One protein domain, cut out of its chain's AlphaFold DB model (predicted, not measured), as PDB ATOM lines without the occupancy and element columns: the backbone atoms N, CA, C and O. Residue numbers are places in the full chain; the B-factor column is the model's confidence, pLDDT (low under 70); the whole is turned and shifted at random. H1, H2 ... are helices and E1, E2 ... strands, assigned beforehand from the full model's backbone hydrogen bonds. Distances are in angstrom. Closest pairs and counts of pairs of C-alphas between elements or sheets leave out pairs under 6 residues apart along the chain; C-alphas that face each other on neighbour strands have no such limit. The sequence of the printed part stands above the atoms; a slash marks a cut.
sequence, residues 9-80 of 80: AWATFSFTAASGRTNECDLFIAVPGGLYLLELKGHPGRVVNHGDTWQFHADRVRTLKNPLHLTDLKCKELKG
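This is residues 9 to 80 of the 80 residues of the protein "NERD domain-containing protein" of Streptomyces sp. NRRL F-6491 (UniProt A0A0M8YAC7). Two lobes sit at opposite ends of an elongated model: a strongly twisted sheet of the strands E1, E2 and E3 with the helix H1 crossing one face, and a smaller sheet of E4, E5 and E6. The outward stretch of residues 39 to 45 and the return at residues 66 and 67 join the lobes. The printed part has 72 residues, with six named strands followed by one named helix, E1 E2 E3 E4 E5 E6 H1; both sheets are antiparallel, in the orders E1 - E2 - E3 and E4 - E5 - E6, and the class is mixed, helices and strands. The whole is loose, with a radius of gyration of the C-alphas of 14.5 A and spans of 41 by 25 by 20 A.

E1, residues 9 to 16, begins at C-alpha 9 (-50.081, -27.599, 35.211), measures 18.1 A and bends by 84 degrees at residue 12. E2, residues 22 to 31, is the longest strand, 23.6 A, and bends by 82 degrees at residue 26. E3, residues 34 to 38, measures 12.9 A. E4, residues 46 to 50, begins at C-alpha 46 (-29.793, -44.209, 46.920) and measures 12.9 A. E5, residues 53 to 57, measures 12.9 A, and E6, residues 61 to 65, 13.4 A. H1, residues 68 to 79, measures 16.6 A and ends at C-alpha 79 (-45.703, -14.934, 46.423).

E1, E2 and E3 form a meander, each strand the antiparallel neighbour of the one before. In the hairpin E1 and E2, N 10 and O 28 are 2.9 A apart, within hydrogen-bond range. In the hairpin E2 and E3, N 29 and O 36 are 2.9 A apart. H1 is on this sheet, making two layers, helix on one face, at a height over the sheet of 7.9 A. It lies only just over E2, with 3 of its C-alphas falling on that strand, and runs across the strands, at 81 degrees to E2 on the local plane. The closest C-alphas of E2 and H1, those of Asn 23 and Lys 74, are 6.6 A apart. Every O i to N i+4 pair in H1 is within hydrogen-bond range. E4, E5 and E6 form a second meander. In the hairpin E4 and E5, N 48 and O 55 are 2.8 A apart; in the hairpin E5 and E6, N 54 and O 64 are 2.8 A apart. H1 is not on this sheet. E3 and E4 are apart.

The C-alphas farthest apart, those of Pro 32 and Asp 59, are 43.3 A from each other. The link from E3 to E4, 7 residues, is short; the other links are tight. The printed part has no cut and ends at Gly 80, the chain's last residue. The mean pLDDT of the printed part is 95.9, and no printed residue is under 70.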
ATOM      1  N   ALA A   9     -51.480 -27.267  35.034       96.81
ATOM      2  CA  ALA A   9     -50.081 -27.599  35.211       96.81
ATOM      3  C   ALA A   9     -49.280 -27.078  34.019       96.81
ATOM      4  O   ALA A   9     -49.677 -27.285  32.872       96.81
ATOM      5  N   TRP A  10     -48.158 -26.423  34.299       97.62
ATOM      6  CA  TRP A  10     -47.239 -25.890  33.297       97.62
ATOM      7  C   TRP A  10     -45.860 -26.487  33.533       97.62
ATOM      8  O   TRP A  10     -45.250 -26.248  34.575       97.62
ATOM      9  N   ALA A  11     -45.391 -27.287  32.579       97.62
ATOM     10  CA  ALA A  11     -44.013 -27.755  32.575       97.62
ATOM     11  C   ALA A  11     -43.070 -26.610  32.180       97.62
ATOM     12  O   ALA A  11     -43.491 -25.686  31.479       97.62
ATOM     13  N   THR A  12     -41.809 -26.691  32.616       97.38
ATOM     14  CA  THR A  12     -40.750 -25.719  32.279       97.38
ATOM     15  C   THR A  12     -41.198 -24.273  32.519       97.38
ATOM     16  O   THR A  12     -41.082 -23.412  31.649       97.38
ATOM     17  N   PHE A  13     -41.811 -24.031  33.677       98.19
ATOM     18  CA  PHE A  13     -42.422 -22.749  34.011       98.19
ATOM     19  C   PHE A  13     -41.364 -21.752  34.483       98.19
ATOM     20  O   PHE A  13     -40.541 -22.083  35.338       98.19
ATOM     21  N   SER A  14     -41.427 -20.521  33.976       97.81
ATOM     22  CA  SER A  14     -40.563 -19.415  34.382       97.81
ATOM     23  C   SER A  14     -41.372 -18.196  34.823       97.81
ATOM     24  O   SER A  14     -42.491 -17.964  34.362       97.81
ATOM     25  N   PHE A  15     -40.809 -17.418  35.746       97.44
ATOM     26  CA  PHE A  15     -41.389 -16.166  36.224       97.44
ATOM     27  C   PHE A  15     -40.300 -15.184  36.661       97.44
ATOM     28  O   PHE A  15     -39.218 -15.581  37.095       97.44
ATOM     29  N   THR A  16     -40.608 -13.891  36.590       97.75
ATOM     30  CA  THR A  16     -39.729 -12.824  37.081       97.75
ATOM     31  C   THR A  16     -40.228 -12.354  38.440       97.75
ATOM     32  O   THR A  16     -41.362 -11.898  38.563       97.75
ATOM     33  N   ALA A  17     -39.392 -12.487  39.468       96.00
ATOM     34  CA  ALA A  17     -39.691 -12.022  40.819       96.00
ATOM     35  C   ALA A  17     -39.695 -10.488  40.902       96.00
ATOM     36  O   ALA A  17     -39.082  -9.810  40.075       96.00
ATOM     37  N   ALA A  18     -40.292  -9.930  41.961       93.81
ATOM     38  CA  ALA A  18     -40.260  -8.484  42.228       93.81
ATOM     39  C   ALA A  18     -38.830  -7.923  42.371       93.81
ATOM     40  O   ALA A  18     -38.585  -6.753  42.093       93.81
ATOM     41  N   SER A  19     -37.867  -8.771  42.748       92.75
ATOM     42  CA  SER A  19     -36.436  -8.446  42.773       92.75
ATOM     43  C   SER A  19     -35.806  -8.279  41.382       92.75
ATOM     44  O   SER A  19     -34.637  -7.914  41.285       92.75
ATOM     45  N   GLY A  20     -36.533  -8.593  40.307       95.94
ATOM     46  CA  GLY A  20     -36.017  -8.687  38.941       95.94
ATOM     47  C   GLY A  20     -35.331 -10.021  38.626       95.94
ATOM     48  O   GLY A  20     -34.917 -10.230  37.487       95.94
ATOM     49  N   ARG A  21     -35.210 -10.946  39.592       95.44
ATOM     50  CA  ARG A  21     -34.624 -12.271  39.349       95.44
ATOM     51  C   ARG A  21     -35.570 -13.138  38.521       95.44
ATOM     52  O   ARG A  21     -36.712 -13.362  38.918       95.44
ATOM     53  N   THR A  22     -35.068 -13.696  37.424       97.50
ATOM     54  CA  THR A  22     -35.758 -14.770  36.701       97.50
ATOM     55  C   THR A  22     -35.587 -16.082  37.455       97.50
ATOM     56  O   THR A  22     -34.466 -16.509  37.741       97.50
ATOM     57  N   ASN A  23     -36.703 -16.724  37.774       97.56
ATOM     58  CA  ASN A  23     -36.748 -18.061  38.335       97.56
ATOM     59  C   ASN A  23     -37.432 -19.010  37.358       97.56
ATOM     60  O   ASN A  23     -38.300 -18.622  36.579       97.56
ATOM     61  N   GLU A  24     -37.067 -20.277  37.466       97.56
ATOM     62  CA  GLU A  24     -37.632 -21.368  36.679       97.56
ATOM     63  C   GLU A  24     -37.957 -22.534  37.607       97.56
ATOM     64  O   GLU A  24     -37.351 -22.646  38.673       97.56
ATOM     65  N   CYS A  25     -38.884 -23.401  37.215       97.62
ATOM     66  CA  CYS A  25     -39.120 -24.697  37.842       97.62
ATOM     67  C   CYS A  25     -39.564 -25.728  36.802       97.62
ATOM     68  O   CYS A  25     -40.082 -25.381  35.736       97.62
ATOM     69  N   ASP A  26     -39.404 -27.005  37.137       98.12
ATOM     70  CA  ASP A  26     -39.768 -28.090  36.230       98.12
ATOM     71  C   ASP A  26     -41.287 -28.182  36.027       98.12
ATOM     72  O   ASP A  26     -41.740 -28.462  34.915       98.12
ATOM     73  N   LEU A  27     -42.079 -27.928  37.077       98.06
ATOM     74  CA  LEU A  27     -43.537 -27.971  37.011       98.06
ATOM     75  C   LEU A  27     -44.184 -26.990  37.997       98.06
ATOM     76  O   LEU A  27     -43.959 -27.061  39.204       98.06
ATOM     77  N   PHE A  28     -45.061 -26.132  37.483       97.75
ATOM     78  CA  PHE A  28     -45.947 -25.291  38.282       97.75
ATOM     79  C   PHE A  28     -47.372 -25.835  38.231       97.75
ATOM     80  O   PHE A  28     -47.877 -26.142  37.151       97.75
ATOM     81  N   ILE A  29     -48.022 -25.976  39.385       97.62
ATOM     82  CA  ILE A  29     -49.340 -26.603  39.512       97.62
ATOM     83  C   ILE A  29     -50.300 -25.651  40.219       97.62
ATOM     84  O   ILE A  29     -50.002 -25.178  41.313       97.62
ATOM     85  N   ALA A  30     -51.477 -25.450  39.632       96.50
ATOM     86  CA  ALA A  30     -52.613 -24.802  40.275       96.50
ATOM     87  C   ALA A  30     -53.728 -25.824  40.524       96.50
ATOM     88  O   ALA A  30     -54.126 -26.559  39.618       96.50
ATOM     89  N   VAL A  31     -54.216 -25.877  41.761       96.88
ATOM     90  CA  VAL A  31     -55.340 -26.715  42.211       96.88
ATOM     91  C   VAL A  31     -56.159 -25.952  43.261       96.88
ATOM     92  O   VAL A  31     -55.671 -24.953  43.791       96.88
ATOM     93  N   PRO A  32     -57.370 -26.410  43.643       96.00
ATOM     94  CA  PRO A  32     -58.144 -25.758  44.705       96.00
ATOM     95  C   PRO A  32     -57.391 -25.575  46.032       96.00
ATOM     96  O   PRO A  32     -57.657 -24.626  46.759       96.00
ATOM     97  N   GLY A  33     -56.443 -26.467  46.342       95.19
ATOM     98  CA  GLY A  33     -55.605 -26.384  47.543       95.19
ATOM     99  C   GLY A  33     -54.481 -25.343  47.485       95.19
ATOM    100  O   GLY A  33     -53.838 -25.107  48.503       95.19
ATOM    101  N   GLY A  34     -54.235 -24.722  46.326       95.44
ATOM    102  CA  GLY A  34     -53.223 -23.684  46.157       95.44
ATOM    103  C   GLY A  34     -52.317 -23.884  44.945       95.44
ATOM    104  O   GLY A  34     -52.636 -24.600  43.992       95.44
ATOM    105  N   LEU A  35     -51.175 -23.202  45.005       96.00
ATOM    106  CA  LEU A  35     -50.146 -23.187  43.973       96.00
ATOM    107  C   LEU A  35     -48.913 -23.943  44.473       96.00
ATOM    108  O   LEU A  35     -48.469 -23.726  45.600       96.00
ATOM    109  N   TYR A  36     -48.346 -24.803  43.631       96.88
ATOM    110  CA  TYR A  36     -47.196 -25.636  43.974       96.88
ATOM    111  C   TYR A  36     -46.108 -25.483  42.912       96.88
ATOM    112  O   TYR A  36     -46.368 -25.656  41.722       96.88
ATOM    113  N   LEU A  37     -44.885 -25.186  43.354       97.81
ATOM    114  CA  LEU A  37     -43.672 -25.276  42.543       97.81
ATOM    115  C   LEU A  37     -43.004 -26.622  42.825       97.81
ATOM    116  O   LEU A  37     -42.660 -26.920  43.970       97.81
ATOM    117  N   LEU A  38     -42.820 -27.430  41.787       96.81
ATOM    118  CA  LEU A  38     -42.164 -28.728  41.860       96.81
ATOM    119  C   LEU A  38     -40.849 -28.695  41.079       96.81
ATOM    120  O   LEU A  38     -40.783 -28.253  39.933       96.81
ATOM    121  N   GLU A  39     -39.807 -29.208  41.724       97.19
ATOM    122  CA  GLU A  39     -38.467 -29.364  41.172       97.19
ATOM    123  C   GLU A  39     -38.090 -30.839  41.214       97.19
ATOM    124  O   GLU A  39     -38.147 -31.486  42.263       97.19
ATOM    125  N   LEU A  40     -37.677 -31.368  40.074       94.81
ATOM    126  CA  LEU A  40     -37.174 -32.716  39.930       94.81
ATOM    127  C   LEU A  40     -35.649 -32.656  39.963       94.81
ATOM    128  O   LEU A  40     -34.993 -31.990  39.161       94.81
ATOM    129  N   LYS A  41     -35.061 -33.366  40.924       91.44
ATOM    130  CA  LYS A  41     -33.612 -33.546  41.016       91.44
ATOM    131  C   LYS A  41     -33.321 -35.033  41.057       91.44
ATOM    132  O   LYS A  41     -33.734 -35.730  41.978       91.44
ATOM    133  N   GLY A  42     -32.623 -35.504  40.034       90.00
ATOM    134  CA  GLY A  42     -32.245 -36.901  39.887       90.00
ATOM    135  C   GLY A  42     -30.734 -37.059  39.886       90.00
ATOM    136  O   GLY A  42     -30.015 -36.298  39.241       90.00
ATOM    137  N   HIS A  43     -30.256 -38.075  40.594       93.69
ATOM    138  CA  HIS A  43     -28.897 -38.579  40.467       93.69
ATOM    139  C   HIS A  43     -28.915 -40.094  40.722       93.69
ATOM    140  O   HIS A  43     -29.713 -40.539  41.550       93.69
ATOM    141  N   PRO A  44     -28.075 -40.898  40.041       94.75
ATOM    142  CA  PRO A  44     -28.005 -42.336  40.291       94.75
ATOM    143  C   PRO A  44     -27.721 -42.691  41.756       94.75
ATOM    144  O   PRO A  44     -26.978 -41.973  42.436       94.75
ATOM    145  N   GLY A  45     -28.249 -43.839  42.192       96.00
ATOM    146  CA  GLY A  45     -28.025 -44.417  43.520       96.00
ATOM    147  C   GLY A  45     -29.127 -44.116  44.540       96.00
ATOM    148  O   GLY A  45     -30.167 -43.541  44.221       96.00
ATOM    149  N   ARG A  46     -28.895 -44.516  45.795       96.94
ATOM    150  CA  ARG A  46     -29.793 -44.209  46.920       96.94
ATOM    151  C   ARG A  46     -29.517 -42.801  47.432       96.94
ATOM    152  O   ARG A  46     -28.379 -42.504  47.784       96.94
ATOM    153  N   VAL A  47     -30.550 -41.970  47.537       96.75
ATOM    154  CA  VAL A  47     -30.447 -40.645  48.160       96.75
ATOM    155  C   VAL A  47     -30.693 -40.727  49.668       96.75
ATOM    156  O   VAL A  47     -31.615 -41.406  50.116       96.75
ATOM    157  N   VAL A  48     -29.868 -40.035  50.453       96.81
ATOM    158  CA  VAL A  48     -30.051 -39.823  51.893       96.81
ATOM    159  C   VAL A  48     -30.015 -38.323  52.168       96.81
ATOM    160  O   VAL A  48     -29.112 -37.616  51.715       96.81
ATOM    161  N   ASN A  49     -31.016 -37.829  52.894       95.25
ATOM    162  CA  ASN A  49     -31.054 -36.444  53.344       95.25
ATOM    163  C   ASN A  49     -30.209 -36.284  54.617       95.25
ATOM    164  O   ASN A  49     -30.421 -36.997  55.596       95.25
ATOM    165  N   HIS A  50     -29.290 -35.323  54.599       94.19
ATOM    166  CA  HIS A  50     -28.469 -34.914  55.735       94.19
ATOM    167  C   HIS A  50     -28.581 -33.396  55.931       94.19
ATOM    168  O   HIS A  50     -27.605 -32.661  55.755       94.19
ATOM    169  N   GLY A  51     -29.792 -32.919  56.236       93.75
ATOM    170  CA  GLY A  51     -30.080 -31.505  56.482       93.75
ATOM    171  C   GLY A  51     -29.804 -30.654  55.245       93.75
ATOM    172  O   GLY A  51     -30.535 -30.724  54.255       93.75
ATOM    173  N   ASP A  52     -28.714 -29.894  55.275       95.06
ATOM    174  CA  ASP A  52     -28.307 -28.980  54.200       95.06
ATOM    175  C   ASP A  52     -27.707 -29.682  52.981       95.06
ATOM    176  O   ASP A  52     -27.379 -29.034  51.983       95.06
ATOM    177  N   THR A  53     -27.566 -31.007  53.028       96.38
ATOM    178  CA  THR A  53     -27.018 -31.794  51.923       96.38
ATOM    179  C   THR A  53     -27.844 -33.033  51.617       96.38
ATOM    180  O   THR A  53     -28.509 -33.603  52.481       96.38
ATOM    181  N   TRP A  54     -27.787 -33.459  50.361       96.94
ATOM    182  CA  TRP A  54     -28.209 -34.780  49.913       96.94
ATOM    183  C   TRP A  54     -26.973 -35.587  49.536       96.94
ATOM    184  O   TRP A  54     -26.111 -35.100  48.797       96.94
ATOM    185  N   GLN A  55     -26.896 -36.819  50.028       97.38
ATOM    186  CA  GLN A  55     -25.862 -37.777  49.660       97.38
ATOM    187  C   GLN A  55     -26.456 -38.852  48.759       97.38
ATOM    188  O   GLN A  55     -27.460 -39.473  49.095       97.38
ATOM    189  N   PHE A  56     -25.828 -39.072  47.612       97.38
ATOM    190  CA  PHE A  56     -26.199 -40.112  46.664       97.38
ATOM    191  C   PHE A  56     -25.179 -41.242  46.732       97.38
ATOM    192  O   PHE A  56     -23.999 -41.024  46.454       97.38
ATOM    193  N   HIS A  57     -25.636 -42.433  47.107       97.44
ATOM    194  CA  HIS A  57     -24.826 -43.638  47.258       97.44
ATOM    195  C   HIS A  57     -25.007 -44.543  46.029       97.44
ATOM    196  O   HIS A  57     -26.029 -45.223  45.900       97.44
ATOM    197  N   ALA A  58     -24.017 -44.527  45.137       95.31
ATOM    198  CA  ALA A  58     -23.840 -45.464  44.023       95.31
ATOM    199  C   ALA A  58     -22.422 -46.073  44.125       95.31
ATOM    200  O   ALA A  58     -21.960 -46.307  45.241       95.31
ATOM    201  N   ASP A  59     -21.694 -46.248  43.015       96.38
ATOM    202  CA  ASP A  59     -20.283 -46.697  43.028       96.38
ATOM    203  C   ASP A  59     -19.364 -45.762  43.836       96.38
ATOM    204  O   ASP A  59     -18.345 -46.172  44.386       96.38
ATOM    205  N   ARG A  60     -19.742 -44.480  43.923       95.50
ATOM    206  CA  ARG A  60     -19.134 -43.464  44.787       95.50
ATOM    207  C   ARG A  60     -20.214 -42.632  45.465       95.50
ATOM    208  O   ARG A  60     -21.312 -42.481  44.923       95.50
ATOM    209  N   VAL A  61     -19.885 -42.049  46.618       96.81
ATOM    210  CA  VAL A  61     -20.770 -41.091  47.293       96.81
ATOM    211  C   VAL A  61     -20.614 -39.717  46.649       96.81
ATOM    212  O   VAL A  61     -19.502 -39.202  46.531       96.81
ATOM    213  N   ARG A  62     -21.732 -39.111  46.239       96.00
ATOM    214  CA  ARG A  62     -21.777 -37.715  45.790       96.00
ATOM    215  C   ARG A  62     -22.623 -36.891  46.748       96.00
ATOM    216  O   ARG A  62     -23.787 -37.214  46.966       96.00
ATOM    217  N   THR A  63     -22.059 -35.799  47.246       96.50
ATOM    218  CA  THR A  63     -22.762 -34.850  48.114       96.50
ATOM    219  C   THR A  63     -23.143 -33.611  47.318       96.50
ATOM    220  O   THR A  63     -22.295 -33.001  46.665       96.50
ATOM    221  N   LEU A  64     -24.415 -33.233  47.368       95.06
ATOM    222  CA  LEU A  64     -24.943 -31.997  46.796       95.06
ATOM    223  C   LEU A  64     -25.614 -31.179  47.900       95.06
ATOM    224  O   LEU A  64     -26.110 -31.747  48.872       95.06
ATOM    225  N   LYS A  65     -25.663 -29.850  47.751       95.25
ATOM    226  CA  LYS A  65     -26.503 -29.018  48.624       95.25
ATOM    227  C   LYS A  65     -27.965 -29.429  48.462       95.25
ATOM    228  O   LYS A  65     -28.408 -29.706  47.348       95.25
ATOM    229  N   ASN A  66     -28.703 -29.451  49.564       95.00
ATOM    230  CA  ASN A  66     -30.120 -29.761  49.559       95.00
ATOM    231  C   ASN A  66     -30.873 -28.666  48.771       95.00
ATOM    232  O   ASN A  66     -30.842 -27.500  49.182       95.00
ATOM    233  N   PRO A  67     -31.545 -29.015  47.657       93.75
ATOM    234  CA  PRO A  67     -32.205 -28.044  46.785       93.75
ATOM    235  C   PRO A  67     -33.404 -27.349  47.446       93.75
ATOM    236  O   PRO A  67     -33.812 -26.291  46.968       93.75
ATOM    237  N   LEU A  68     -33.926 -27.897  48.554       93.94
ATOM    238  CA  LEU A  68     -35.101 -27.397  49.273       93.94
ATOM    239  C   LEU A  68     -35.057 -25.886  49.509       93.94
ATOM    240  O   LEU A  68     -36.040 -25.203  49.257       93.94
ATOM    241  N   HIS A  69     -33.916 -25.362  49.954       92.94
ATOM    242  CA  HIS A  69     -33.775 -23.950  50.308       92.94
ATOM    243  C   HIS A  69     -33.929 -23.022  49.099       92.94
ATOM    244  O   HIS A  69     -34.541 -21.961  49.200       92.94
ATOM    245  N   LEU A  70     -33.396 -23.423  47.941       94.62
ATOM    246  CA  LEU A  70     -33.542 -22.639  46.720       94.62
ATOM    247  C   LEU A  70     -34.978 -22.722  46.194       94.62
ATOM    248  O   LEU A  70     -35.519 -21.713  45.756       94.62
ATOM    249  N   THR A  71     -35.611 -23.895  46.266       96.06
ATOM    250  CA  THR A  71     -37.022 -24.063  45.894       96.06
ATOM    251  C   THR A  71     -37.946 -23.235  46.794       96.06
ATOM    252  O   THR A  71     -38.815 -22.535  46.286       96.06
ATOM    253  N   ASP A  72     -37.721 -23.234  48.109       96.38
ATOM    254  CA  ASP A  72     -38.456 -22.397  49.066       96.38
ATOM    255  C   ASP A  72     -38.280 -20.900  48.772       96.38
ATOM    256  O   ASP A  72     -39.254 -20.146  48.759       96.38
ATOM    257  N   LEU A  73     -37.059 -20.470  48.440       96.44
ATOM    258  CA  LEU A  73     -36.808 -19.092  48.026       96.44
ATOM    259  C   LEU A  73     -37.592 -18.720  46.757       96.44
ATOM    260  O   LEU A  73     -38.174 -17.639  46.712       96.44
ATOM    261  N   LYS A  74     -37.665 -19.606  45.754       97.31
ATOM    262  CA  LYS A  74     -38.502 -19.388  44.557       97.31
ATOM    263  C   LYS A  74     -39.977 -19.229  44.935       97.31
ATOM    264  O   LYS A  74     -40.624 -18.315  44.439       97.31
ATOM    265  N   CYS A  75     -40.501 -20.060  45.838       97.06
ATOM    266  CA  CYS A  75     -41.881 -19.939  46.319       97.06
ATOM    267  C   CYS A  75     -42.146 -18.589  46.994       97.06
ATOM    268  O   CYS A  75     -43.159 -17.948  46.715       97.06
ATOM    269  N   LYS A  76     -41.234 -18.143  47.865       96.75
ATOM    270  CA  LYS A  76     -41.338 -16.847  48.551       96.75
ATOM    271  C   LYS A  76     -41.300 -15.683  47.566       96.75
ATOM    272  O   LYS A  76     -42.089 -14.760  47.694       96.75
ATOM    273  N   GLU A  77     -40.445 -15.762  46.555       96.81
ATOM    274  CA  GLU A  77     -40.363 -14.745  45.507       96.81
ATOM    275  C   GLU A  77     -41.559 -14.735  44.552       96.81
ATOM    276  O   GLU A  77     -41.917 -13.673  44.052       96.81
ATOM    277  N   LEU A  78     -42.184 -15.891  44.300       95.88
ATOM    278  CA  LEU A  78     -43.412 -15.973  43.508       95.88
ATOM    279  C   LEU A  78     -44.602 -15.351  44.249       95.88
ATOM    280  O   LEU A  78     -45.466 -14.742  43.623       95.88
ATOM    281  N   LYS A  79     -44.655 -15.517  45.576       93.25
ATOM    282  CA  LYS A  79     -45.703 -14.934  46.423       93.25
ATOM    283  C   LYS A  79     -45.672 -13.396  46.410       93.25
ATOM    284  O   LYS A  79     -46.743 -12.793  46.489       93.25
ATOM    285  N   GLY A  80     -44.480 -12.807  46.285       84.50
ATOM    286  CA  GLY A  80     -44.245 -11.369  46.450       84.50
ATOM    287  C   GLY A  80     -43.881 -11.001  47.880       84.50
ATOM    288  O   GLY A  80     -44.532 -11.518  48.820       84.50
TER     289      GLY A  80